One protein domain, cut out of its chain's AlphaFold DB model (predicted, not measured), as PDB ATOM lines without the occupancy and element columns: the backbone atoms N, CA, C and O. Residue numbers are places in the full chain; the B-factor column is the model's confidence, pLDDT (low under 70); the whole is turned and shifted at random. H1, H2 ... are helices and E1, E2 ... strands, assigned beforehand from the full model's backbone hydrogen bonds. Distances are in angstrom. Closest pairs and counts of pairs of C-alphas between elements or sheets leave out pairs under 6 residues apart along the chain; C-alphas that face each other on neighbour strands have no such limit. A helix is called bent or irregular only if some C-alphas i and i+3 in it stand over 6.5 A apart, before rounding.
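This is residues 3 to 188 of the 575 residues of a protein of Candida auris (UniProt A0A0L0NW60). One twisted sheet of seven strands curls like part of a barrel partly round H3, with the long helix H1 over its opposite face. H4 packs on H3 and covers the edge strand E7. The printed part has 186 residues with five named helices and seven named strands, in the order E1 E2 E3 E4 E5 H1 E6 H2 H3 E7 H4 H5; the sheet, E1 E2 E3 E4 E6 E5 E7, is mixed, and so is the class, helices and strands. The whole is compact, with a radius of gyration of the C-alphas of 15.6 A and spans of 42 by 38 by 33 A.

E1, residues 6 to 9, E2, 19 to 23, E3, 39 to 44, and E4, 48 to 54, form a meander, each strand the antiparallel neighbour of the one before. Within hydrogen-bond range are N 7 and O 22, 2.8 A, N 21 and O 42, 2.8 A, and N 41 and O 52, 2.8 A. E5, residues 59 to 66, H1, 71 to 98, and E6, 102 to 110, form a strand-helix-strand unit, two parallel neighbour strands joined through a helix, with a right-handed crossover; N 64 and O 106 are 2.8 A apart. E6 is antiparallel to E4, with N 51 and O 107 3.0 A apart. H1 runs along the strands at 11 degrees to E6 on the local plane, at a height over the sheet of 8.0 A; its closest C-alphas to E6 are those of Gln 93 and Gly 103, 3.7 A. H2, residues 114 to 117, only grazes the sheet. H3, residues 119 to 134, is on the opposite face from H1, slantwise to E4 at 47 degrees on the local plane. E7, residues 157 to 160, is parallel to E5, with N 159 and O 61 2.9 A apart. H4, residues 165 to 177, touches H3 at a steep tilt of 38 degrees, the same way, closest at the C-alphas of Ile 127 and Ala 171, 6.8 A. H5, residues 183 to 186, touches residues 171 to 176 of H4. O i to N i+4 pairs within range number 19 of 24 in H1, 11 of 12 in H3 and 7 of 9 in H4; H2 and H5 are too short for such a pair.

E1 begins at C-alpha 6, (-22.718, 43.620, -14.548). H1 is 41.0 A long, with a kink of 55 degrees near residue 80, and is irregular, C-alphas 95 and 98 being 7.8 A apart; H4, 20.0 A, is irregular too, with C-alphas 166 and 169 7.5 A apart. E6 is 26.8 A long and H3 22.7 A. H5 ends at C-alpha 186, (-13.103, 46.345, 6.300).

The C-alphas farthest apart, those of Ser 31 and Gly 141, are 43.4 A apart. The printed part has no cut; the links E2 to E3 and H3 to E7 are long. Mean pLDDT of the printed part is 92.6, with residues 136 to 145 under 70.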
ATOM      1  N   ASN A   3     -21.775  44.760 -20.434       91.94
ATOM      2  CA  ASN A   3     -23.106  45.038 -19.862       91.94
ATOM      3  C   ASN A   3     -23.849  43.789 -19.359       91.94
ATOM      4  O   ASN A   3     -24.603  43.882 -18.401       91.94
ATOM      5  N   LYS A   4     -23.641  42.625 -19.995       93.88
ATOM      6  CA  LYS A   4     -24.284  41.361 -19.593       93.88
ATOM      7  C   LYS A   4     -23.665  40.764 -18.325       93.88
ATOM      8  O   LYS A   4     -24.306  39.944 -17.688       93.88
ATOM      9  N   ALA A   5     -22.433  41.149 -17.995       95.56
ATOM     10  CA  ALA A   5     -21.708  40.659 -16.830       95.56
ATOM     11  C   ALA A   5     -21.919  41.533 -15.583       95.56
ATOM     12  O   ALA A   5     -21.516  41.131 -14.499       95.56
ATOM     13  N   ILE A   6     -22.514  42.726 -15.698       96.00
ATOM     14  CA  ILE A   6     -22.718  43.620 -14.548       96.00
ATOM     15  C   ILE A   6     -23.782  43.031 -13.622       96.00
ATOM     16  O   ILE A   6     -24.940  42.897 -14.012       96.00
ATOM     17  N   LEU A   7     -23.396  42.739 -12.379       95.31
ATOM     18  CA  LEU A   7     -24.321  42.365 -11.310       95.31
ATOM     19  C   LEU A   7     -24.652  43.538 -10.388       95.31
ATOM     20  O   LEU A   7     -25.753  43.577  -9.855       95.31
ATOM     21  N   LYS A   8     -23.733  44.486 -10.175       94.19
ATOM     22  CA  LYS A   8     -23.981  45.680  -9.343       94.19
ATOM     23  C   LYS A   8     -23.326  46.907  -9.950       94.19
ATOM     24  O   LYS A   8     -22.239  46.781 -10.518       94.19
ATOM     25  N   THR A   9     -23.937  48.083  -9.815       94.00
ATOM     26  CA  THR A   9     -23.295  49.338 -10.231       94.00
ATOM     27  C   THR A   9     -23.865  50.575  -9.542       94.00
ATOM     28  O   THR A   9     -25.071  50.671  -9.312       94.00
ATOM     29  N   ASN A  10     -22.994  51.555  -9.286       92.56
ATOM     30  CA  ASN A  10     -23.377  52.903  -8.859       92.56
ATOM     31  C   ASN A  10     -23.594  53.871 -10.044       92.56
ATOM     32  O   ASN A  10     -23.835  55.053  -9.833       92.56
ATOM     33  N   PHE A  11     -23.510  53.414 -11.301       92.12
ATOM     34  CA  PHE A  11     -23.508  54.292 -12.480       92.12
ATOM     35  C   PHE A  11     -24.673  55.299 -12.509       92.12
ATOM     36  O   PHE A  11     -24.482  56.453 -12.897       92.12
ATOM     37  N   TYR A  12     -25.855  54.894 -12.042       88.25
ATOM     38  CA  TYR A  12     -27.076  55.704 -12.066       88.25
ATOM     39  C   TYR A  12     -27.232  56.679 -10.887       88.25
ATOM     40  O   TYR A  12     -28.155  57.489 -10.913       88.25
ATOM     41  N   THR A  13     -26.355  56.651  -9.879       85.06
ATOM     42  CA  THR A  13     -26.444  57.577  -8.737       85.06
ATOM     43  C   THR A  13     -25.868  58.943  -9.086       85.06
ATOM     44  O   THR A  13     -24.830  59.035  -9.739       85.06
ATOM     45  N   SER A  14     -26.509  60.041  -8.686       81.88
ATOM     46  CA  SER A  14     -25.984  61.383  -9.003       81.88
ATOM     47  C   SER A  14     -24.802  61.776  -8.112       81.88
ATOM     48  O   SER A  14     -23.879  62.457  -8.560       81.88
ATOM     49  N   THR A  15     -24.785  61.291  -6.870       83.31
ATOM     50  CA  THR A  15     -23.743  61.543  -5.872       83.31
ATOM     51  C   THR A  15     -22.711  60.414  -5.873       83.31
ATOM     52  O   THR A  15     -22.857  59.439  -5.137       83.31
ATOM     53  N   LYS A  16     -21.681  60.526  -6.718       88.88
ATOM     54  CA  LYS A  16     -20.557  59.576  -6.772       88.88
ATOM     55  C   LYS A  16     -19.258  60.264  -7.185       88.88
ATOM     56  O   LYS A  16     -19.279  61.196  -7.989       88.88
ATOM     57  N   VAL A  17     -18.130  59.783  -6.666       93.69
ATOM     58  CA  VAL A  17     -16.785  60.303  -6.996       93.69
ATOM     59  C   VAL A  17     -16.033  59.444  -8.019       93.69
ATOM     60  O   VAL A  17     -15.072  59.910  -8.630       93.69
ATOM     61  N   ALA A  18     -16.480  58.205  -8.232       96.06
ATOM     62  CA  ALA A  18     -16.024  57.305  -9.286       96.06
ATOM     63  C   ALA A  18     -17.160  56.343  -9.672       96.06
ATOM     64  O   ALA A  18     -18.094  56.135  -8.893       96.06
ATOM     65  N   ILE A  19     -17.099  55.765 -10.871       95.81
ATOM     66  CA  ILE A  19     -18.044  54.720 -11.287       95.81
ATOM     67  C   ILE A  19     -17.493  53.345 -10.925       95.81
ATOM     68  O   ILE A  19     -16.295  53.096 -11.060       95.81
ATOM     69  N   SER A  20     -18.364  52.448 -10.488       96.00
ATOM     70  CA  SER A  20     -17.984  51.111 -10.054       96.00
ATOM     71  C   SER A  20     -18.962  50.050 -10.554       96.00
ATOM     72  O   SER A  20     -20.170  50.276 -10.707       96.00
ATOM     73  N   PHE A  21     -18.409  48.874 -10.848       96.94
ATOM     74  CA  PHE A  21     -19.130  47.725 -11.377       96.94
ATOM     75  C   PHE A  21     -18.685  46.450 -10.662       96.94
ATOM     76  O   PHE A  21     -17.500  46.122 -10.686       96.94
ATOM     77  N   ARG A  22     -19.624  45.690 -10.091       96.31
ATOM     78  CA  ARG A  22     -19.402  44.286  -9.709       96.31
ATOM     79  C   ARG A  22     -19.750  43.428 -10.922       96.31
ATOM     80  O   ARG A  22     -20.912  43.391 -11.324       96.31
ATOM     81  N   LEU A  23     -18.771  42.732 -11.487       96.94
ATOM     82  CA  LEU A  23     -18.903  41.884 -12.671       96.94
ATOM     83  C   LEU A  23     -18.945  40.396 -12.302       96.94
ATOM     84  O   LEU A  23     -18.266  39.967 -11.368       96.94
ATOM     85  N   ASP A  24     -19.736  39.603 -13.022       96.50
ATOM     86  CA  ASP A  24     -19.602  38.147 -13.103       96.50
ATOM     87  C   ASP A  24     -18.377  37.801 -13.967       96.50
ATOM     88  O   ASP A  24     -18.385  38.102 -15.159       96.50
ATOM     89  N   PRO A  25     -17.316  37.204 -13.398       95.88
ATOM     90  CA  PRO A  25     -16.087  36.897 -14.124       95.88
ATOM     91  C   PRO A  25     -16.188  35.652 -15.023       95.88
ATOM     92  O   PRO A  25     -15.187  35.271 -15.628       95.88
ATOM     93  N   SER A  26     -17.362  35.017 -15.145       94.12
ATOM     94  CA  SER A  26     -17.578  33.808 -15.962       94.12
ATOM     95  C   SER A  26     -17.214  33.954 -17.450       94.12
ATOM     96  O   SER A  26     -17.035  32.951 -18.139       94.12
ATOM     97  N   PHE A  27     -17.064  35.187 -17.947       94.31
ATOM     98  CA  PHE A  27     -16.624  35.471 -19.316       94.31
ATOM     99  C   PHE A  27     -15.109  35.326 -19.541       94.31
ATOM    100  O   PHE A  27     -14.676  35.376 -20.693       94.31
ATOM    101  N   LEU A  28     -14.295  35.197 -18.486       95.00
ATOM    102  CA  LEU A  28     -12.841  35.088 -18.615       95.00
ATOM    103  C   LEU A  28     -12.430  33.749 -19.258       95.00
ATOM    104  O   LEU A  28     -12.936  32.693 -18.862       95.00
ATOM    105  N   PRO A  29     -11.489  33.751 -20.221       94.75
ATOM    106  CA  PRO A  29     -11.034  32.526 -20.865       94.75
ATOM    107  C   PRO A  29     -10.187  31.674 -19.910       94.75
ATOM    108  O   PRO A  29      -9.142  32.106 -19.428       94.75
ATOM    109  N   LYS A  30     -10.589  30.414 -19.704       94.19
ATOM    110  CA  LYS A  30      -9.864  29.457 -18.844       94.19
ATOM    111  C   LYS A  30      -8.436  29.145 -19.311       94.19
ATOM    112  O   LYS A  30      -7.638  28.659 -18.520       94.19
ATOM    113  N   SER A  31      -8.116  29.393 -20.582       94.88
ATOM    114  CA  SER A  31      -6.760  29.234 -21.121       94.88
ATOM    115  C   SER A  31      -5.771  30.258 -20.561       94.88
ATOM    116  O   SER A  31      -4.591  29.949 -20.455       94.88
ATOM    117  N   GLU A  32      -6.246  31.454 -20.206       92.06
ATOM    118  CA  GLU A  32      -5.423  32.547 -19.667       92.06
ATOM    119  C   GLU A  32      -5.617  32.695 -18.154       92.06
ATOM    120  O   GLU A  32      -4.660  32.944 -17.424       92.06
ATOM    121  N   TYR A  33      -6.843  32.456 -17.678       94.75
ATOM    122  CA  TYR A  33      -7.234  32.547 -16.272       94.75
ATOM    123  C   TYR A  33      -7.799  31.192 -15.805       94.75
ATOM    124  O   TYR A  33      -9.018  30.994 -15.809       94.75
ATOM    125  N   PRO A  34      -6.932  30.220 -15.444       90.81
ATOM    126  CA  PRO A  34      -7.343  28.839 -15.171       90.81
ATOM    127  C   PRO A  34      -8.341  28.688 -14.023       90.81
ATOM    128  O   PRO A  34      -9.195  27.802 -14.057       90.81
ATOM    129  N   GLU A  35      -8.237  29.551 -13.012       91.56
ATOM    130  CA  GLU A  35      -9.174  29.604 -11.899       91.56
ATOM    131  C   GLU A  35     -10.074  30.826 -12.079       91.56
ATOM    132  O   GLU A  35      -9.623  31.968 -12.080       91.56
ATOM    133  N   THR A  36     -11.371  30.596 -12.257       94.81
ATOM    134  CA  THR A  36     -12.334  31.690 -12.384       94.81
ATOM    135  C   THR A  36     -12.482  32.391 -11.027       94.81
ATOM    136  O   THR A  36     -12.806  31.718 -10.047       94.81
ATOM    137  N   PRO A  37     -12.284  33.722 -10.935       96.56
ATOM    138  CA  PRO A  37     -12.552  34.456  -9.704       96.56
ATOM    139  C   PRO A  37     -14.003  34.282  -9.235       96.56
ATOM    140  O   PRO A  37     -14.907  34.057 -10.033       96.56
ATOM    141  N   TYR A  38     -14.257  34.460  -7.942       95.38
ATOM    142  CA  TYR A  38     -15.617  34.506  -7.399       95.38
ATOM    143  C   TYR A  38     -16.311  35.840  -7.710       95.38
ATOM    144  O   TYR A  38     -17.513  35.903  -7.986       95.38
ATOM    145  N   GLY A  39     -15.546  36.932  -7.662       95.75
ATOM    146  CA  GLY A  39     -16.046  38.274  -7.926       95.75
ATOM    147  C   GLY A  39     -14.960  39.195  -8.459       95.75
ATOM    148  O   GLY A  39     -13.801  39.123  -8.044       95.75
ATOM    149  N   MET A  40     -15.365  40.072  -9.371       96.81
ATOM    150  CA  MET A  40     -14.527  41.117  -9.944       96.81
ATOM    151  C   MET A  40     -15.218  42.463  -9.755       96.81
ATOM    152  O   MET A  40     -16.393  42.613 -10.082       96.81
ATOM    153  N   PHE A  41     -14.482  43.444  -9.255       97.88
ATOM    154  CA  PHE A  41     -14.918  44.824  -9.140       97.88
ATOM    155  C   PHE A  41     -14.059  45.658 -10.078       97.88
ATOM    156  O   PHE A  41     -12.835  45.549 -10.048       97.88
ATOM    157  N   PHE A  42     -14.692  46.475 -10.908       98.19
ATOM    158  CA  PHE A  42     -14.022  47.407 -11.803       98.19
ATOM    159  C   PHE A  42     -14.439  48.829 -11.440       98.19
ATOM    160  O   PHE A  42     -15.632  49.133 -11.423       98.19
ATOM    161  N   ILE A  43     -13.463  49.673 -11.109       98.31
ATOM    162  CA  ILE A  43     -13.671  51.042 -10.642       98.31
ATOM    163  C   ILE A  43     -12.933  51.992 -11.587       98.31
ATOM    164  O   ILE A  43     -11.754  51.796 -11.885       98.31
ATOM    165  N   VAL A  44     -13.620  53.036 -12.047       97.94
ATOM    166  CA  VAL A  44     -13.056  54.065 -12.927       97.94
ATOM    167  C   VAL A  44     -13.312  55.435 -12.316       97.94
ATOM    168  O   VAL A  44     -14.461  55.857 -12.166       97.94
ATOM    169  N   GLY A  45     -12.231  56.121 -11.956       97.06
ATOM    170  CA  GLY A  45     -12.258  57.519 -11.542       97.06
ATOM    171  C   GLY A  45     -11.853  58.455 -12.676       97.06
ATOM    172  O   GLY A  45     -11.477  58.025 -13.764       97.06
ATOM    173  N   SER A  46     -11.894  59.756 -12.398       95.31
ATOM    174  CA  SER A  46     -11.389  60.810 -13.294       95.31
ATOM    175  C   SER A  46      -9.877  60.747 -13.557       95.31
ATOM    176  O   SER A  46      -9.385  61.400 -14.469       95.31
ATOM    177  N   ASP A  47      -9.156  60.050 -12.685       96.62
ATOM    178  CA  ASP A  47      -7.710  60.132 -12.472       96.62
ATOM    179  C   ASP A  47      -7.070  58.754 -12.234       96.62
ATOM    180  O   ASP A  47      -5.878  58.663 -11.937       96.62
ATOM    181  N   PHE A  48      -7.854  57.675 -12.317       98.00
ATOM    182  CA  PHE A  48      -7.362  56.314 -12.128       98.00
ATOM    183  C   PHE A  48      -8.285  55.265 -12.755       98.00
ATOM    184  O   PHE A  48      -9.491  55.469 -12.941       98.00
ATOM    185  N   ARG A  49      -7.726  54.071 -12.966       98.19
ATOM    186  CA  ARG A  49      -8.479  52.832 -13.209       98.19
ATOM    187  C   ARG A  49      -8.073  51.791 -12.185       98.19
ATOM    188  O   ARG A  49      -6.890  51.658 -11.884       98.19
ATOM    189  N   GLY A  50      -9.032  51.044 -11.657       97.94
ATOM    190  CA  GLY A  50      -8.742  50.033 -10.655       97.94
ATOM    191  C   GLY A  50      -9.596  48.787 -10.775       97.94
ATOM    192  O   GLY A  50     -10.732  48.823 -11.247       97.94
ATOM    193  N   PHE A  51      -9.033  47.682 -10.304       98.38
ATOM    194  CA  PHE A  51      -9.730  46.412 -10.167       98.38
ATOM    195  C   PHE A  51      -9.614  45.899  -8.736       98.38
ATOM    196  O   PHE A  51      -8.574  46.067  -8.106       98.38
ATOM    197  N   HIS A  52     -10.646  45.199  -8.267       98.44
ATOM    198  CA  HIS A  52     -10.573  44.287  -7.128       98.44
ATOM    199  C   HIS A  52     -10.971  42.886  -7.589       98.44
ATOM    200  O   HIS A  52     -12.030  42.720  -8.189       98.44
ATOM    201  N   ILE A  53     -10.159  41.872  -7.323       98.19
ATOM    202  CA  ILE A  53     -10.451  40.480  -7.693       98.19
ATOM    203  C   ILE A  53     -10.460  39.651  -6.418       98.19
ATOM    204  O   ILE A  53      -9.545  39.785  -5.612       98.19
ATOM    205  N   ARG A  54     -11.469  38.792  -6.242       96.44
ATOM    206  CA  ARG A  54     -11.529  37.807  -5.153       96.44
ATOM    207  C   ARG A  54     -11.819  36.407  -5.666       96.44
ATOM    208  O   ARG A  54     -12.668  36.242  -6.539       96.44
ATOM    209  N   PHE A  55     -11.162  35.403  -5.092       95.44
ATOM    210  CA  PHE A  55     -11.307  33.998  -5.490       95.44
ATOM    211  C   PHE A  55     -12.383  33.236  -4.721       95.44
ATOM    212  O   PHE A  55     -12.897  32.250  -5.236       95.44
ATOM    213  N   ARG A  56     -12.782  33.695  -3.535       94.06
ATOM    214  CA  ARG A  56     -13.878  33.114  -2.743       94.06
ATOM    215  C   ARG A  56     -14.772  34.224  -2.202       94.06
ATOM    216  O   ARG A  56     -14.412  35.397  -2.283       94.06
ATOM    217  N   ASP A  57     -15.940  33.855  -1.682       93.19
ATOM    218  CA  ASP A  57     -16.858  34.829  -1.088       93.19
ATOM    219  C   ASP A  57     -16.184  35.544   0.093       93.19
ATOM    220  O   ASP A  57     -15.936  36.749   0.061       93.19
ATOM    221  N   ILE A  58     -15.743  34.769   1.078       94.44
ATOM    222  CA  ILE A  58     -14.885  35.261   2.149       94.44
ATOM    223  C   ILE A  58     -13.455  35.291   1.627       94.44
ATOM    224  O   ILE A  58     -12.870  34.253   1.326       94.44
ATOM    225  N   SER A  59     -12.908  36.491   1.459       94.62
ATOM    226  CA  SER A  59     -11.579  36.686   0.886       94.62
ATOM    227  C   SER A  59     -10.906  37.945   1.407       94.62
ATOM    228  O   SER A  59     -11.571  38.941   1.710       94.62
ATOM    229  N   ARG A  60      -9.575  37.895   1.486       94.94
ATOM    230  CA  ARG A  60      -8.755  39.015   1.930       94.94
ATOM    231  C   ARG A  60      -7.574  39.288   1.022       94.94
ATOM    232  O   ARG A  60      -6.944  38.368   0.487       94.94
ATOM    233  N   GLY A  61      -7.198  40.561   0.976       94.31
ATOM    234  CA  GLY A  61      -5.963  40.948   0.332       94.31
ATOM    235  C   GLY A  61      -5.680  42.430   0.242       94.31
ATOM    236  O   GLY A  61      -6.488  43.286   0.592       94.31
ATOM    237  N   GLY A  62      -4.446  42.704  -0.174       95.50
ATOM    238  CA  GLY A  62      -3.887  44.050  -0.187       95.50
ATOM    239  C   GLY A  62      -4.434  44.899  -1.331       95.50
ATOM    240  O   GLY A  62      -4.747  44.364  -2.397       95.50
ATOM    241  N   ILE A  63      -4.493  46.215  -1.140       97.81
ATOM    242  CA  ILE A  63      -4.743  47.174  -2.222       97.81
ATOM    243  C   ILE A  63      -3.446  47.894  -2.565       97.81
ATOM    244  O   ILE A  63      -2.836  48.509  -1.697       97.81
ATOM    245  N   ARG A  64      -3.040  47.831  -3.831       97.31
ATOM    246  CA  ARG A  64      -1.824  48.447  -4.366       97.31
ATOM    247  C   ARG A  64      -2.147  49.702  -5.162       97.31
ATOM    248  O   ARG A  64      -3.108  49.712  -5.928       97.31
ATOM    249  N   VAL A  65      -1.297  50.721  -5.046       97.25
ATOM    250  CA  VAL A  65      -1.312  51.890  -5.935       97.25
ATOM    251  C   VAL A  65      -0.108  51.829  -6.871       97.25
ATOM    252  O   VAL A  65       1.040  51.895  -6.436       97.25
ATOM    253  N   VAL A  66      -0.376  51.728  -8.169       95.81
ATOM    254  CA  VAL A  66       0.634  51.677  -9.227       95.81
ATOM    255  C   VAL A  66       0.851  53.079  -9.784       95.81
ATOM    256  O   VAL A  66      -0.054  53.697 -10.352       95.81
ATOM    257  N   ARG A  67       2.085  53.567  -9.631       95.12
ATOM    258  CA  ARG A  67       2.566  54.836 -10.191       95.12
ATOM    259  C   ARG A  67       3.392  54.573 -11.446       95.12
ATOM    260  O   ARG A  67       4.139  53.597 -11.517       95.12
ATOM    261  N   SER A  68       3.312  55.475 -12.413       95.25
ATOM    262  CA  SER A  68       4.032  55.397 -13.682       95.25
ATOM    263  C   SER A  68       4.963  56.594 -13.823       95.25
ATOM    264  O   SER A  68       4.526  57.739 -13.860       95.25
ATOM    265  N   ARG A  69       6.271  56.322 -13.917       90.38
ATOM    266  CA  ARG A  69       7.308  57.365 -14.040       90.38
ATOM    267  C   ARG A  69       7.315  58.060 -15.407       90.38
ATOM    268  O   ARG A  69       7.902  59.125 -15.540       90.38
ATOM    269  N   SER A  70       6.703  57.448 -16.417       93.56
ATOM    270  CA  SER A  70       6.586  57.979 -17.774       93.56
ATOM    271  C   SER A  70       5.288  57.507 -18.431       93.56
ATOM    272  O   SER A  70       4.653  56.554 -17.967       93.56
ATOM    273  N   VAL A  71       4.912  58.154 -19.537       94.62
ATOM    274  CA  VAL A  71       3.752  57.755 -20.353       94.62
ATOM    275  C   VAL A  71       3.939  56.350 -20.935       94.62
ATOM    276  O   VAL A  71       2.997  55.563 -20.949       94.62
ATOM    277  N   ASP A  72       5.158  55.982 -21.330       94.50
ATOM    278  CA  ASP A  72       5.447  54.629 -21.818       94.50
ATOM    279  C   ASP A  72       5.254  53.574 -20.724       94.50
ATOM    280  O   ASP A  72       4.611  52.549 -20.960       94.50
ATOM    281  N   ALA A  73       5.733  53.849 -19.506       92.12
ATOM    282  CA  ALA A  73       5.506  52.973 -18.359       92.12
ATOM    283  C   ALA A  73       4.008  52.850 -18.038       92.12
ATOM    284  O   ALA A  73       3.528  51.758 -17.750       92.12
ATOM    285  N   TYR A  74       3.250  53.946 -18.138       96.50
ATOM    286  CA  TYR A  74       1.795  53.917 -17.992       96.50
ATOM    287  C   TYR A  74       1.123  53.040 -19.055       96.50
ATOM    288  O   TYR A  74       0.292  52.200 -18.717       96.50
ATOM    289  N   ASN A  75       1.520  53.170 -20.323       96.38
ATOM    290  CA  ASN A  75       0.980  52.366 -21.418       96.38
ATOM    291  C   ASN A  75       1.271  50.864 -21.250       96.38
ATOM    292  O   ASN A  75       0.474  50.031 -21.681       96.38
ATOM    293  N   VAL A  76       2.398  50.501 -20.634       94.00
ATOM    294  CA  VAL A  76       2.681  49.109 -20.247       94.00
ATOM    295  C   VAL A  76       1.780  48.681 -19.088       94.00
ATOM    296  O   VAL A  76       1.103  47.659 -19.194       94.00
ATOM    297  N   ASN A  77       1.715  49.480 -18.022       93.81
ATOM    298  CA  ASN A  77       0.934  49.159 -16.829       93.81
ATOM    299  C   ASN A  77      -0.561  49.013 -17.137       93.81
ATOM    300  O   ASN A  77      -1.191  48.086 -16.647       93.81
ATOM    301  N   VAL A  78      -1.136  49.875 -17.982       96.19
ATOM    302  CA  VAL A  78      -2.567  49.809 -18.327       96.19
ATOM    303  C   VAL A  78      -2.921  48.536 -19.095       96.19
ATOM    304  O   VAL A  78      -3.997  47.986 -18.878       96.19
ATOM    305  N   ARG A  79      -2.016  48.033 -19.948       95.00
ATOM    306  CA  ARG A  79      -2.215  46.767 -20.674       95.00
ATOM    307  C   ARG A  79      -2.171  45.559 -19.741       95.00
ATOM    308  O   ARG A  79      -2.938  44.630 -19.943       95.00
ATOM    309  N   ASN A  80      -1.320  45.609 -18.718       93.38
ATOM    310  CA  ASN A  80      -1.093  44.497 -17.793       93.38
ATOM    311  C   ASN A  80      -1.899  44.611 -16.487       93.38
ATOM    312  O   ASN A  80      -1.792  43.738 -15.634       93.38
ATOM    313  N   LEU A  81      -2.688  45.676 -16.300       95.75
ATOM    314  CA  LEU A  81      -3.342  46.005 -15.027       95.75
ATOM    315  C   LEU A  81      -4.205  44.855 -14.493       95.75
ATOM    316  O   LEU A  81      -4.158  44.528 -13.306       95.75
ATOM    317  N   PHE A  82      -5.006  44.248 -15.370       96.19
ATOM    318  CA  PHE A  82      -5.859  43.130 -14.983       96.19
ATOM    319  C   PHE A  82      -5.031  41.888 -14.634       96.19
ATOM    320  O   PHE A  82      -5.269  41.277 -13.594       96.19
ATOM    321  N   ASP A  83      -4.034  41.560 -15.460       94.81
ATOM    322  CA  ASP A  83      -3.164  40.400 -15.258       94.81
ATOM    323  C   ASP A  83      -2.363  40.516 -13.964       94.81
ATOM    324  O   ASP A  83      -2.260  39.548 -13.211       94.81
ATOM    325  N   GLU A  84      -1.830  41.700 -13.657       92.38
ATOM    326  CA  GLU A  84      -1.155  41.961 -12.386       92.38
ATOM    327  C   GLU A  84      -2.112  41.708 -11.216       92.38
ATOM    328  O   GLU A  84      -1.785  40.943 -10.305       92.38
ATOM    329  N   ASN A  85      -3.317  42.286 -11.252       96.75
ATOM    330  CA  ASN A  85      -4.276  42.124 -10.163       96.75
ATOM    331  C   ASN A  85      -4.726  40.662  -9.987       96.75
ATOM    332  O   ASN A  85      -4.778  40.165  -8.859       96.75
ATOM    333  N   TYR A  86      -5.010  39.955 -11.087       97.19
ATOM    334  CA  TYR A  86      -5.399  38.543 -11.063       97.19
ATOM    335  C   TYR A  86      -4.282  37.682 -10.474       97.19
ATOM    336  O   TYR A  86      -4.528  36.900  -9.554       97.19
ATOM    337  N   ASN A  87      -3.047  37.857 -10.953       93.00
ATOM    338  CA  ASN A  87      -1.905  37.072 -10.494       93.00
ATOM    339  C   ASN A  87      -1.606  37.323  -9.012       93.00
ATOM    340  O   ASN A  87      -1.384  36.368  -8.266       93.00
ATOM    341  N   LEU A  88      -1.676  38.579  -8.557       92.44
ATOM    342  CA  LEU A  88      -1.509  38.921  -7.145       92.44
ATOM    343  C   LEU A  88      -2.601  38.284  -6.270       92.44
ATOM    344  O   LEU A  88      -2.277  37.690  -5.238       92.44
ATOM    345  N   ALA A  89      -3.871  38.347  -6.685       95.31
ATOM    346  CA  ALA A  89      -4.979  37.711  -5.969       95.31
ATOM    347  C   ALA A  89      -4.842  36.174  -5.942       95.31
ATOM    348  O   ALA A  89      -5.071  35.548  -4.905       95.31
ATOM    349  N   ALA A  90      -4.398  35.564  -7.047       91.50
ATOM    350  CA  ALA A  90      -4.201  34.119  -7.161       91.50
ATOM    351  C   ALA A  90      -3.023  33.632  -6.302       91.50
ATOM    352  O   ALA A  90      -3.098  32.588  -5.652       91.50
ATOM    353  N   THR A  91      -1.929  34.399  -6.233       87.88
ATOM    354  CA  THR A  91      -0.848  34.131  -5.275       87.88
ATOM    355  C   THR A  91      -1.362  34.217  -3.838       87.88
ATOM    356  O   THR A  91      -1.012  33.374  -3.011       87.88
ATOM    357  N   GLN A  92      -2.230  35.186  -3.540       89.88
ATOM    358  CA  GLN A  92      -2.813  35.349  -2.211       89.88
ATOM    359  C   GLN A  92      -3.726  34.165  -1.834       89.88
ATOM    360  O   GLN A  92      -3.663  33.690  -0.702       89.88
ATOM    361  N   GLN A  93      -4.454  33.582  -2.795       90.75
ATOM    362  CA  GLN A  93      -5.249  32.357  -2.597       90.75
ATOM    363  C   GLN A  93      -4.384  31.168  -2.148       90.75
ATOM    364  O   GLN A  93      -4.804  30.374  -1.309       90.75
ATOM    365  N   LYS A  94      -3.155  31.047  -2.664       84.62
ATOM    366  CA  LYS A  94      -2.217  29.989  -2.246       84.62
ATOM    367  C   LYS A  94      -1.653  30.229  -0.844       84.62
ATOM    368  O   LYS A  94      -1.407  29.273  -0.117       84.62
ATOM    369  N   LYS A  95      -1.450  31.493  -0.458       86.75
ATOM    370  CA  LYS A  95      -0.919  31.861   0.866       86.75
ATOM    371  C   LYS A  95      -1.944  31.708   1.985       86.75
ATOM    372  O   LYS A  95      -1.571  31.360   3.101       86.75
ATOM    373  N   ASN A  96      -3.218  31.951   1.694       91.62
ATOM    374  CA  ASN A  96      -4.268  31.996   2.706       91.62
ATOM    375  C   ASN A  96      -4.818  30.615   3.129       91.62
ATOM    376  O   ASN A  96      -5.783  30.548   3.877       91.62
ATOM    377  N   LYS A  97      -4.206  29.507   2.701       89.81
ATOM    378  CA  LYS A  97      -4.665  28.127   2.965       89.81
ATOM    379  C   LYS A  97      -4.920  27.772   4.443       89.81
ATOM    380  O   LYS A  97      -5.638  26.824   4.720       89.81
ATOM    381  N   ASP A  98      -4.343  28.509   5.394       90.50
ATOM    382  CA  ASP A  98      -4.481  28.266   6.844       90.50
ATOM    383  C   ASP A  98      -5.481  29.183   7.554       90.50
ATOM    384  O   ASP A  98      -5.592  29.144   8.783       90.50
ATOM    385  N   ILE A  99      -6.161  30.047   6.806       94.69
ATOM    386  CA  ILE A  99      -7.121  31.021   7.326       94.69
ATOM    387  C   ILE A  99      -8.467  30.896   6.587       94.69
ATOM    388  O   ILE A  99      -8.511  30.350   5.483       94.69
ATOM    389  N   PRO A 100      -9.588  31.342   7.181       94.75
ATOM    390  CA  PRO A 100     -10.903  31.242   6.540       94.75
ATOM    391  C   PRO A 100     -11.001  32.004   5.213       94.75
ATOM    392  O   PRO A 100     -11.819  31.665   4.362       94.75
ATOM    393  N   GLU A 101     -10.214  33.057   5.016       95.44
ATOM    394  CA  GLU A 101     -10.371  33.922   3.853       95.44
ATOM    395  C   GLU A 101      -9.576  33.445   2.634       95.44
ATOM    396  O   GLU A 101      -8.353  33.383   2.669       95.44
ATOM    397  N   GLY A 102     -10.234  33.255   1.489       94.69
ATOM    398  CA  GLY A 102      -9.553  33.110   0.199       94.69
ATOM    399  C   GLY A 102      -8.740  34.354  -0.201       94.69
ATOM    400  O   GLY A 102      -8.752  35.390   0.464       94.69
ATOM    401  N   GLY A 103      -8.023  34.281  -1.314       94.62
ATOM    402  CA  GLY A 103      -7.231  35.373  -1.862       94.62
ATOM    403  C   GLY A 103      -8.085  36.429  -2.551       94.62
ATOM    404  O   GLY A 103      -8.961  36.115  -3.364       94.62
ATOM    405  N   SER A 104      -7.791  37.692  -2.267       96.75
ATOM    406  CA  SER A 104      -8.235  38.821  -3.077       96.75
ATOM    407  C   SER A 104      -7.101  39.814  -3.316       96.75
ATOM    408  O   SER A 104      -6.027  39.685  -2.739       96.75
ATOM    409  N   LYS A 105      -7.297  40.784  -4.207       97.81
ATOM    410  CA  LYS A 105      -6.363  41.893  -4.414       97.81
ATOM    411  C   LYS A 105      -7.063  43.084  -5.041       97.81
ATOM    412  O   LYS A 105      -7.943  42.904  -5.882       97.81
ATOM    413  N   GLY A 106      -6.671  44.287  -4.624       98.06
ATOM    414  CA  GLY A 106      -6.978  45.531  -5.321       98.06
ATOM    415  C   GLY A 106      -5.738  46.111  -5.998       98.06
ATOM    416  O   GLY A 106      -4.670  46.137  -5.390       98.06
ATOM    417  N   VAL A 107      -5.878  46.635  -7.213       98.25
ATOM    418  CA  VAL A 107      -4.836  47.430  -7.880       98.25
ATOM    419  C   VAL A 107      -5.463  48.702  -8.434       98.25
ATOM    420  O   VAL A 107      -6.487  48.647  -9.114       98.25
ATOM    421  N   ILE A 108      -4.839  49.842  -8.138       98.44
ATOM    422  CA  ILE A 108      -5.229  51.184  -8.573       98.44
ATOM    423  C   ILE A 108      -4.102  51.733  -9.448       98.44
ATOM    424  O   ILE A 108      -3.029  52.053  -8.942       98.44
ATOM    425  N   LEU A 109      -4.334  51.851 -10.751       98.31
ATOM    426  CA  LEU A 109      -3.413  52.500 -11.677       98.31
ATOM    427  C   LEU A 109      -3.768  53.979 -11.802       98.31
ATOM    428  O   LEU A 109      -4.856  54.313 -12.273       98.31
ATOM    429  N   LEU A 110      -2.838  54.845 -11.409       98.19
ATOM    430  CA  LEU A 110      -2.994  56.293 -11.536       98.19
ATOM    431  C   LEU A 110      -2.786  56.730 -12.988       98.19
ATOM    432  O   LEU A 110      -1.871  56.241 -13.657       98.19
ATOM    433  N   ASP A 111      -3.589  57.683 -13.457       97.31
ATOM    434  CA  ASP A 111      -3.411  58.287 -14.778       97.31
ATOM    435  C   ASP A 111      -2.148  59.169 -14.844       97.31
ATOM    436  O   ASP A 111      -1.611  59.581 -13.810       97.31
ATOM    437  N   PRO A 112      -1.594  59.455 -16.038       96.12
ATOM    438  CA  PRO A 112      -0.449  60.350 -16.166       96.12
ATOM    439  C   PRO A 112      -0.766  61.773 -15.680       96.12
ATOM    440  O   PRO A 112      -1.914  62.214 -15.698       96.12
ATOM    441  N   GLY A 113       0.268  62.526 -15.302       95.00
ATOM    442  CA  GLY A 113       0.122  63.907 -14.834       95.00
ATOM    443  C   GLY A 113      -0.196  63.989 -13.342       95.00
ATOM    444  O   GLY A 113       0.385  63.250 -12.548       95.00
ATOM    445  N   LEU A 114      -1.106  64.892 -12.958       94.56
ATOM    446  CA  LEU A 114      -1.345  65.275 -11.558       94.56
ATOM    447  C   LEU A 114      -1.698  64.088 -10.645       94.56
ATOM    448  O   LEU A 114      -1.294  64.065  -9.486       94.56
ATOM    449  N   ALA A 115      -2.391  63.070 -11.166       95.62
ATOM    450  CA  ALA A 115      -2.762  61.893 -10.383       95.62
ATOM    451  C   ALA A 115      -1.539  61.164  -9.800       95.62
ATOM    452  O   ALA A 115      -1.602  60.657  -8.680       95.62
ATOM    453  N   GLN A 116      -0.399  61.180 -10.504       95.94
ATOM    454  CA  GLN A 116       0.856  60.590 -10.026       95.94
ATOM    455  C   GLN A 116       1.378  61.258  -8.748       95.94
ATOM    456  O   GLN A 116       2.146  60.629  -8.016       95.94
ATOM    457  N   GLU A 117       0.983  62.501  -8.474       95.12
ATOM    458  CA  GLU A 117       1.375  63.292  -7.302       95.12
ATOM    459  C   GLU A 117       0.342  63.211  -6.168       95.12
ATOM    460  O   GLU A 117       0.671  63.486  -5.015       95.12
ATOM    461  N   THR A 118      -0.882  62.758  -6.463       94.00
ATOM    462  CA  THR A 118      -1.995  62.678  -5.505       94.00
ATOM    463  C   THR A 118      -2.543  61.250  -5.326       94.00
ATOM    464  O   THR A 118      -3.759  61.052  -5.413       94.00
ATOM    465  N   PRO A 119      -1.704  60.235  -5.020       95.75
ATOM    466  CA  PRO A 119      -2.141  58.836  -4.908       95.75
ATOM    467  C   PRO A 119      -3.240  58.629  -3.857       95.75
ATOM    468  O   PRO A 119      -4.134  57.806  -4.045       95.75
ATOM    469  N   LYS A 120      -3.206  59.414  -2.771       96.88
ATOM    470  CA  LYS A 120      -4.221  59.391  -1.715       96.88
ATOM    471  C   LYS A 120      -5.619  59.694  -2.260       96.88
ATOM    472  O   LYS A 120      -6.543  58.951  -1.967       96.88
ATOM    473  N   ALA A 121      -5.769  60.729  -3.091       96.94
ATOM    474  CA  ALA A 121      -7.075  61.132  -3.611       96.94
ATOM    475  C   ALA A 121      -7.704  60.033  -4.484       96.94
ATOM    476  O   ALA A 121      -8.897  59.757  -4.383       96.94
ATOM    477  N   SER A 122      -6.901  59.364  -5.315       97.62
ATOM    478  CA  SER A 122      -7.378  58.249  -6.136       97.62
ATOM    479  C   SER A 122      -7.710  57.011  -5.292       97.62
ATOM    480  O   SER A 122      -8.713  56.351  -5.555       97.62
ATOM    481  N   PHE A 123      -6.932  56.726  -4.239       98.00
ATOM    482  CA  PHE A 123      -7.265  55.683  -3.261       98.00
ATOM    483  C   PHE A 123      -8.596  55.972  -2.550       98.00
ATOM    484  O   PHE A 123      -9.452  55.094  -2.478       98.00
ATOM    485  N   GLU A 124      -8.807  57.204  -2.085       97.94
ATOM    486  CA  GLU A 124     -10.046  57.607  -1.412       97.94
ATOM    487  C   GLU A 124     -11.267  57.436  -2.325       97.94
ATOM    488  O   GLU A 124     -12.252  56.811  -1.930       97.94
ATOM    489  N   LYS A 125     -11.175  57.892  -3.581       97.81
ATOM    490  CA  LYS A 125     -12.231  57.705  -4.591       97.81
ATOM    491  C   LYS A 125     -12.495  56.232  -4.910       97.81
ATOM    492  O   LYS A 125     -13.648  55.842  -5.083       97.81
ATOM    493  N   TYR A 126     -11.441  55.421  -5.001       98.31
ATOM    494  CA  TYR A 126     -11.557  53.982  -5.230       98.31
ATOM    495  C   TYR A 126     -12.329  53.304  -4.092       98.31
ATOM    496  O   TYR A 126     -13.251  52.529  -4.351       98.31
ATOM    497  N   ILE A 127     -11.974  53.609  -2.841       97.81
ATOM    498  CA  ILE A 127     -12.632  53.043  -1.661       97.81
ATOM    499  C   ILE A 127     -14.077  53.515  -1.558       97.81
ATOM    500  O   ILE A 127     -14.957  52.690  -1.330       97.81
ATOM    501  N   ASP A 128     -14.337  54.804  -1.772       96.00
ATOM    502  CA  ASP A 128     -15.690  55.360  -1.735       96.00
ATOM    503  C   ASP A 128     -16.624  54.649  -2.731       96.00
ATOM    504  O   ASP A 128     -17.678  54.139  -2.348       96.00
ATOM    505  N   ALA A 129     -16.179  54.489  -3.981       95.56
ATOM    506  CA  ALA A 129     -16.956  53.807  -5.013       95.56
ATOM    507  C   ALA A 129     -17.031  52.280  -4.825       95.56
ATOM    508  O   ALA A 129     -17.962  51.643  -5.323       95.56
ATOM    509  N   LEU A 130     -16.073  51.671  -4.119       95.81
ATOM    510  CA  LEU A 130     -16.162  50.269  -3.711       95.81
ATOM    511  C   LEU A 130     -17.226  50.088  -2.618       95.81
ATOM    512  O   LEU A 130     -18.031  49.162  -2.707       95.81
ATOM    513  N   ILE A 131     -17.275  50.991  -1.632       94.69
ATOM    514  CA  ILE A 131     -18.299  51.000  -0.574       94.69
ATOM    515  C   ILE A 131     -19.701  51.140  -1.181       94.69
ATOM    516  O   ILE A 131     -20.610  50.443  -0.726       94.69
ATOM    517  N   ASP A 132     -19.872  51.951  -2.234       91.94
ATOM    518  CA  ASP A 132     -21.147  52.050  -2.963       91.94
ATOM    519  C   ASP A 132     -21.664  50.681  -3.417       91.94
ATOM    520  O   ASP A 132     -22.863  50.427  -3.354       91.94
ATOM    521  N   LEU A 133     -20.773  49.787  -3.858       92.19
ATOM    522  CA  LEU A 133     -21.162  48.439  -4.264       92.19
ATOM    523  C   LEU A 133     -21.449  47.544  -3.063       92.19
ATOM    524  O   LEU A 133     -22.302  46.677  -3.167       92.19
ATOM    525  N   LEU A 134     -20.768  47.701  -1.932       92.06
ATOM    526  CA  LEU A 134     -20.926  46.792  -0.789       92.06
ATOM    527  C   LEU A 134     -22.161  47.104   0.068       92.06
ATOM    528  O   LEU A 134     -22.714  46.203   0.705       92.06
ATOM    529  N   LEU A 135     -22.628  48.353   0.079       88.12
ATOM    530  CA  LEU A 135     -23.844  48.732   0.794       88.12
ATOM    531  C   LEU A 135     -25.085  48.214   0.053       88.12
ATOM    532  O   LEU A 135     -25.319  48.513  -1.110       88.12
ATOM    533  N   LYS A 136     -25.902  47.413   0.745       69.12
ATOM    534  CA  LYS A 136     -26.965  46.610   0.120       69.12
ATOM    535  C   LYS A 136     -28.103  47.440  -0.493       69.12
ATOM    536  O   LYS A 136     -28.697  47.014  -1.474       69.12
ATOM    537  N   GLN A 137     -28.469  48.565   0.127       60.88
ATOM    538  CA  GLN A 137     -29.697  49.311  -0.216       60.88
ATOM    539  C   GLN A 137     -29.627  50.815   0.090       60.88
ATOM    540  O   GLN A 137     -30.628  51.519  -0.011       60.88
ATOM    541  N   HIS A 138     -28.465  51.320   0.497       63.94
ATOM    542  CA  HIS A 138     -28.322  52.712   0.889       63.94
ATOM    543  C   HIS A 138     -26.942  53.212   0.500       63.94
ATOM    544  O   HIS A 138     -25.948  52.845   1.118       63.94
ATOM    545  N   ILE A 139     -26.896  54.067  -0.515       64.69
ATOM    546  CA  ILE A 139     -25.787  54.998  -0.682       64.69
ATOM    547  C   ILE A 139     -26.224  56.263   0.061       64.69
ATOM    548  O   ILE A 139     -27.221  56.869  -0.344       64.69
ATOM    549  N   PRO A 140     -25.557  56.644   1.168       65.81
ATOM    550  CA  PRO A 140     -25.903  57.853   1.904       65.81
ATOM    551  C   PRO A 140     -26.028  59.066   0.979       65.81
ATOM    552  O   PRO A 140     -25.086  59.424   0.280       65.81
ATOM    553  N   GLY A 141     -27.214  59.679   0.959       64.56
ATOM    554  CA  GLY A 141     -27.515  60.856   0.135       64.56
ATOM    555  C   GLY A 141     -28.008  60.583  -1.292       64.56
ATOM    556  O   GLY A 141     -28.508  61.518  -1.920       64.56
ATOM    557  N   ALA A 142     -27.953  59.344  -1.795       64.94
ATOM    558  CA  ALA A 142     -28.473  59.016  -3.123       64.94
ATOM    559  C   ALA A 142     -30.010  58.944  -3.116       64.94
ATOM    560  O   ALA A 142     -30.614  58.287  -2.266       64.94
ATOM    561  N   LYS A 143     -30.643  59.618  -4.084       63.69
ATOM    562  CA  LYS A 143     -32.100  59.547  -4.311       63.69
ATOM    563  C   LYS A 143     -32.462  58.571  -5.429       63.69
ATOM    564  O   LYS A 143     -33.616  58.162  -5.531       63.69
ATOM    565  N   GLU A 144     -31.498  58.240  -6.284       68.75
ATOM    566  CA  GLU A 144     -31.701  57.401  -7.460       68.75
ATOM    567  C   GLU A 144     -31.594  55.898  -7.147       68.75
ATOM    568  O   GLU A 144     -30.964  55.507  -6.160       68.75
ATOM    569  N   PRO A 145     -32.174  55.029  -7.998       62.88
ATOM    570  CA  PRO A 145     -32.116  53.586  -7.811       62.88
ATOM    571  C   PRO A 145     -30.681  53.047  -7.883       62.88
ATOM    572  O   PRO A 145     -29.973  53.238  -8.873       62.88
ATOM    573  N   PHE A 146     -30.280  52.308  -6.850       74.88
ATOM    574  CA  PHE A 146     -29.093  51.457  -6.857       74.88
ATOM    575  C   PHE A 146     -29.397  50.153  -7.607       74.88
ATOM    576  O   PHE A 146     -30.424  49.520  -7.354       74.88
ATOM    577  N   VAL A 147     -28.525  49.741  -8.533       83.94
ATOM    578  CA  VAL A 147     -28.704  48.483  -9.273       83.94
ATOM    579  C   VAL A 147     -27.906  47.381  -8.586       83.94
ATOM    580  O   VAL A 147     -26.678  47.367  -8.669       83.94
ATOM    581  N   ASP A 148     -28.620  46.445  -7.957       89.50
ATOM    582  CA  ASP A 148     -28.076  45.221  -7.359       89.50
ATOM    583  C   ASP A 148     -28.847  43.991  -7.854       89.50
ATOM    584  O   ASP A 148     -29.906  43.635  -7.339       89.50
ATOM    585  N   LEU A 149     -28.304  43.339  -8.879       91.44
ATOM    586  CA  LEU A 149     -28.778  42.058  -9.407       91.44
ATOM    587  C   LEU A 149     -28.162  40.860  -8.663       91.44
ATOM    588  O   LEU A 149     -28.571  39.724  -8.896       91.44
ATOM    589  N   TYR A 150     -27.175  41.084  -7.788       90.69
ATOM    590  CA  TYR A 150     -26.532  40.028  -7.001       90.69
ATOM    591  C   TYR A 150     -27.375  39.652  -5.773       90.69
ATOM    592  O   TYR A 150     -27.446  38.476  -5.415       90.69
ATOM    593  N   ASN A 151     -28.031  40.643  -5.157       86.25
ATOM    594  CA  ASN A 151     -29.012  40.523  -4.071       86.25
ATOM    595  C   ASN A 151     -28.570  39.637  -2.882       86.25
ATOM    596  O   ASN A 151     -29.381  39.013  -2.193       86.25
ATOM    597  N   LYS A 152     -27.264  39.593  -2.608       87.62
ATOM    598  CA  LYS A 152     -26.658  38.890  -1.468       87.62
ATOM    599  C   LYS A 152     -25.788  39.863  -0.669       87.62
ATOM    600  O   LYS A 152     -25.250  40.801  -1.256       87.62
ATOM    601  N   PRO A 153     -25.679  39.702   0.665       86.12
ATOM    602  CA  PRO A 153     -24.704  40.457   1.446       86.12
ATOM    603  C   PRO A 153     -23.299  40.235   0.883       86.12
ATOM    604  O   PRO A 153     -22.965  39.125   0.480       86.12
ATOM    605  N   GLU A 154     -22.493  41.288   0.851       88.62
ATOM    606  CA  GLU A 154     -21.133  41.239   0.327       88.62
ATOM    607  C   GLU A 154     -20.232  42.038   1.267       88.62
ATOM    608  O   GLU A 154     -20.551  43.167   1.640       88.62
ATOM    609  N   ILE A 155     -19.130  41.425   1.683       90.19
ATOM    610  CA  ILE A 155     -18.127  42.022   2.562       90.19
ATOM    611  C   ILE A 155     -16.750  41.741   1.969       90.19
ATOM    612  O   ILE A 155     -16.517  40.669   1.409       90.19
ATOM    613  N   LEU A 156     -15.848  42.714   2.073       93.81
ATOM    614  CA  LEU A 156     -14.455  42.580   1.656       93.81
ATOM    615  C   LEU A 156     -13.544  42.865   2.846       93.81
ATOM    616  O   LEU A 156     -13.793  43.801   3.604       93.81
ATOM    617  N   PHE A 157     -12.470  42.086   2.961       96.31
ATOM    618  CA  PHE A 157     -11.446  42.256   3.989       96.31
ATOM    619  C   PHE A 157     -10.151  42.739   3.332       96.31
ATOM    620  O   PHE A 157      -9.347  41.964   2.816       96.31
ATOM    621  N   CYS A 158      -9.963  44.049   3.288       96.94
ATOM    622  CA  CYS A 158      -8.820  44.661   2.628       96.94
ATOM    623  C   CYS A 158      -7.612  44.777   3.572       96.94
ATOM    624  O   CYS A 158      -7.711  44.725   4.801       96.94
ATOM    625  N   GLY A 159      -6.431  44.936   2.990       95.31
ATOM    626  CA  GLY A 159      -5.203  45.272   3.704       95.31
ATOM    627  C   GLY A 159      -4.348  46.245   2.897       95.31
ATOM    628  O   GLY A 159      -4.667  46.540   1.739       95.31
ATOM    629  N   PRO A 160      -3.256  46.751   3.481       94.25
ATOM    630  CA  PRO A 160      -2.303  47.561   2.748       94.25
ATOM    631  C   PRO A 160      -1.467  46.716   1.780       94.25
ATOM    632  O   PRO A 160      -1.256  45.517   1.976       94.25
ATOM    633  N   ASP A 161      -0.972  47.370   0.739       92.25
ATOM    634  CA  ASP A 161       0.113  46.919  -0.132       92.25
ATOM    635  C   ASP A 161       0.978  48.146  -0.489       92.25
ATOM    636  O   ASP A 161       0.878  49.204   0.147       92.25
ATOM    637  N   GLU A 162       1.844  48.025  -1.492       87.44
ATOM    638  CA  GLU A 162       2.687  49.101  -1.996       87.44
ATOM    639  C   GLU A 162       1.866  50.378  -2.249       87.44
ATOM    640  O   GLU A 162       0.934  50.414  -3.058       87.44
ATOM    641  N   GLY A 163       2.221  51.435  -1.514       87.19
ATOM    642  CA  GLY A 163       1.642  52.768  -1.657       87.19
ATOM    643  C   GLY A 163       0.347  53.045  -0.884       87.19
ATOM    644  O   GLY A 163      -0.183  54.140  -1.053       87.19
ATOM    645  N   THR A 164      -0.165  52.129  -0.047       94.31
ATOM    646  CA  THR A 164      -1.475  52.326   0.627       94.31
ATOM    647  C   THR A 164      -1.473  52.245   2.151       94.31
ATOM    648  O   THR A 164      -2.448  52.679   2.762       94.31
ATOM    649  N   ALA A 165      -0.396  51.767   2.784       91.44
ATOM    650  CA  ALA A 165      -0.318  51.643   4.247       91.44
ATOM    651  C   ALA A 165      -0.727  52.913   5.026       91.44
ATOM    652  O   ALA A 165      -1.517  52.787   5.957       91.44
ATOM    653  N   PRO A 166      -0.327  54.141   4.632       93.31
ATOM    654  CA  PRO A 166      -0.726  55.352   5.357       93.31
ATOM    655  C   PRO A 166      -2.219  55.722   5.259       93.31
ATOM    656  O   PRO A 166      -2.638  56.693   5.886       93.31
ATOM    657  N   TYR A 167      -3.017  55.031   4.436       95.38
ATOM    658  CA  TYR A 167      -4.404  55.414   4.124       95.38
ATOM    659  C   TYR A 167      -5.457  54.479   4.737       95.38
ATOM    660  O   TYR A 167      -6.652  54.772   4.667       95.38
ATOM    661  N   VAL A 168      -5.043  53.358   5.336       94.56
ATOM    662  CA  VAL A 168      -5.970  52.302   5.783       94.56
ATOM    663  C   VAL A 168      -6.861  52.731   6.949       94.56
ATOM    664  O   VAL A 168      -8.024  52.334   7.000       94.56
ATOM    665  N   ASP A 169      -6.363  53.603   7.832       96.44
ATOM    666  CA  ASP A 169      -7.155  54.157   8.932       96.44
ATOM    667  C   ASP A 169      -8.319  54.993   8.414       96.44
ATOM    668  O   ASP A 169      -9.462  54.831   8.852       96.44
ATOM    669  N   TRP A 170      -8.036  55.845   7.425       97.69
ATOM    670  CA  TRP A 170      -9.066  56.623   6.754       97.69
ATOM    671  C   TRP A 170     -10.092  55.699   6.098       97.69
ATOM    672  O   TRP A 170     -11.280  55.934   6.265       97.69
ATOM    673  N   ALA A 171      -9.676  54.621   5.423       97.38
ATOM    674  CA  ALA A 171     -10.613  53.723   4.745       97.38
ATOM    675  C   ALA A 171     -11.607  53.060   5.717       97.38
ATOM    676  O   ALA A 171     -12.808  53.010   5.437       97.38
ATOM    677  N   ALA A 172     -11.129  52.594   6.876       96.62
ATOM    678  CA  ALA A 172     -11.977  51.998   7.909       96.62
ATOM    679  C   ALA A 172     -12.932  53.027   8.543       96.62
ATOM    680  O   ALA A 172     -14.133  52.775   8.674       96.62
ATOM    681  N   LEU A 173     -12.427  54.213   8.895       97.00
ATOM    682  CA  LEU A 173     -13.244  55.287   9.473       97.00
ATOM    683  C   LEU A 173     -14.229  55.881   8.458       97.00
ATOM    684  O   LEU A 173     -15.349  56.244   8.822       97.00
ATOM    685  N   HIS A 174     -13.855  55.926   7.182       96.94
ATOM    686  CA  HIS A 174     -14.730  56.345   6.095       96.94
ATOM    687  C   HIS A 174     -15.894  55.371   5.942       96.94
ATOM    688  O   HIS A 174     -17.047  55.802   5.969       96.94
ATOM    689  N   ALA A 175     -15.628  54.060   5.918       95.38
ATOM    690  CA  ALA A 175     -16.678  53.041   5.936       95.38
ATOM    691  C   ALA A 175     -17.629  53.212   7.135       95.38
ATOM    692  O   ALA A 175     -18.850  53.171   6.961       95.38
ATOM    693  N   ARG A 176     -17.095  53.507   8.330       95.12
ATOM    694  CA  ARG A 176     -17.906  53.821   9.519       95.12
ATOM    695  C   ARG A 176     -18.800  55.042   9.294       95.12
ATOM    696  O   ARG A 176     -19.996  54.978   9.567       95.12
ATOM    697  N   SER A 177     -18.245  56.135   8.767       94.69
ATOM    698  CA  SER A 177     -18.993  57.373   8.486       94.69
ATOM    699  C   SER A 177     -20.094  57.181   7.435       94.69
ATOM    700  O   SER A 177     -21.139  57.826   7.497       94.69
ATOM    701  N   ARG A 178     -19.886  56.237   6.510       91.12
ATOM    702  CA  ARG A 178     -20.837  55.821   5.473       91.12
ATOM    703  C   ARG A 178     -21.912  54.855   5.998       91.12
ATOM    704  O   ARG A 178     -22.752  54.417   5.216       91.12
ATOM    705  N   GLY A 179     -21.896  54.517   7.291       90.50
ATOM    706  CA  GLY A 179     -22.868  53.622   7.924       90.50
ATOM    707  C   GLY A 179     -22.621  52.135   7.659       90.50
ATOM    708  O   GLY A 179     -23.541  51.331   7.802       90.50
ATOM    709  N   ALA A 180     -21.407  51.747   7.257       91.69
ATOM    710  CA  ALA A 180     -21.082  50.346   7.024       91.69
ATOM    711  C   ALA A 180     -20.972  49.584   8.362       91.69
ATOM    712  O   ALA A 180     -20.105  49.911   9.176       91.69
ATOM    713  N   PRO A 181     -21.776  48.530   8.599       90.75
ATOM    714  CA  PRO A 181     -21.733  47.777   9.859       90.75
ATOM    715  C   PRO A 181     -20.428  46.980  10.032       90.75
ATOM    716  O   PRO A 181     -20.046  46.624  11.141       90.75
ATOM    717  N   TRP A 182     -19.721  46.720   8.935       92.62
ATOM    718  CA  TRP A 182     -18.477  45.952   8.883       92.62
ATOM    719  C   TRP A 182     -17.211  46.824   8.935       92.62
ATOM    720  O   TRP A 182     -16.114  46.346   8.659       92.62
ATOM    721  N   TRP A 183     -17.330  48.110   9.276       95.50
ATOM    722  CA  TRP A 183     -16.224  49.074   9.213       95.50
ATOM    723  C   TRP A 183     -14.951  48.624   9.958       95.50
ATOM    724  O   TRP A 183     -13.845  48.871   9.481       95.50
ATOM    725  N   LYS A 184     -15.103  47.911  11.086       96.38
ATOM    726  CA  LYS A 184     -13.999  47.399  11.922       96.38
ATOM    727  C   LYS A 184     -13.111  46.394  11.185       96.38
ATOM    728  O   LYS A 184     -11.892  46.406  11.351       96.38
ATOM    729  N   SER A 185     -13.730  45.524  10.386       95.81
ATOM    730  CA  SER A 185     -13.068  44.439   9.653       95.81
ATOM    731  C   SER A 185     -12.757  44.798   8.199       95.81
ATOM    732  O   SER A 185     -12.004  44.075   7.550       95.81
ATOM    733  N   PHE A 186     -13.275  45.924   7.694       96.06
ATOM    734  CA  PHE A 186     -13.103  46.345   6.300       96.06
ATOM    735  C   PHE A 186     -11.645  46.424   5.858       96.06
ATOM    736  O   PHE A 186     -11.304  46.014   4.751       96.06
ATOM    737  N   PHE A 187     -10.793  46.964   6.728       95.88
ATOM    738  CA  PHE A 187      -9.358  47.067   6.521       95.88
ATOM    739  C   PHE A 187      -8.606  46.488   7.703       95.88
ATOM    740  O   PHE A 187      -9.009  46.644   8.854       95.88
ATOM    741  N   THR A 188      -7.480  45.861   7.395       95.06
ATOM    742  CA  THR A 188      -6.495  45.364   8.357       95.06
ATOM    743  C   THR A 188      -5.185  46.122   8.243       95.06
ATOM    744  O   THR A 188      -4.994  46.860   7.276       95.06
TER     745      THR A 188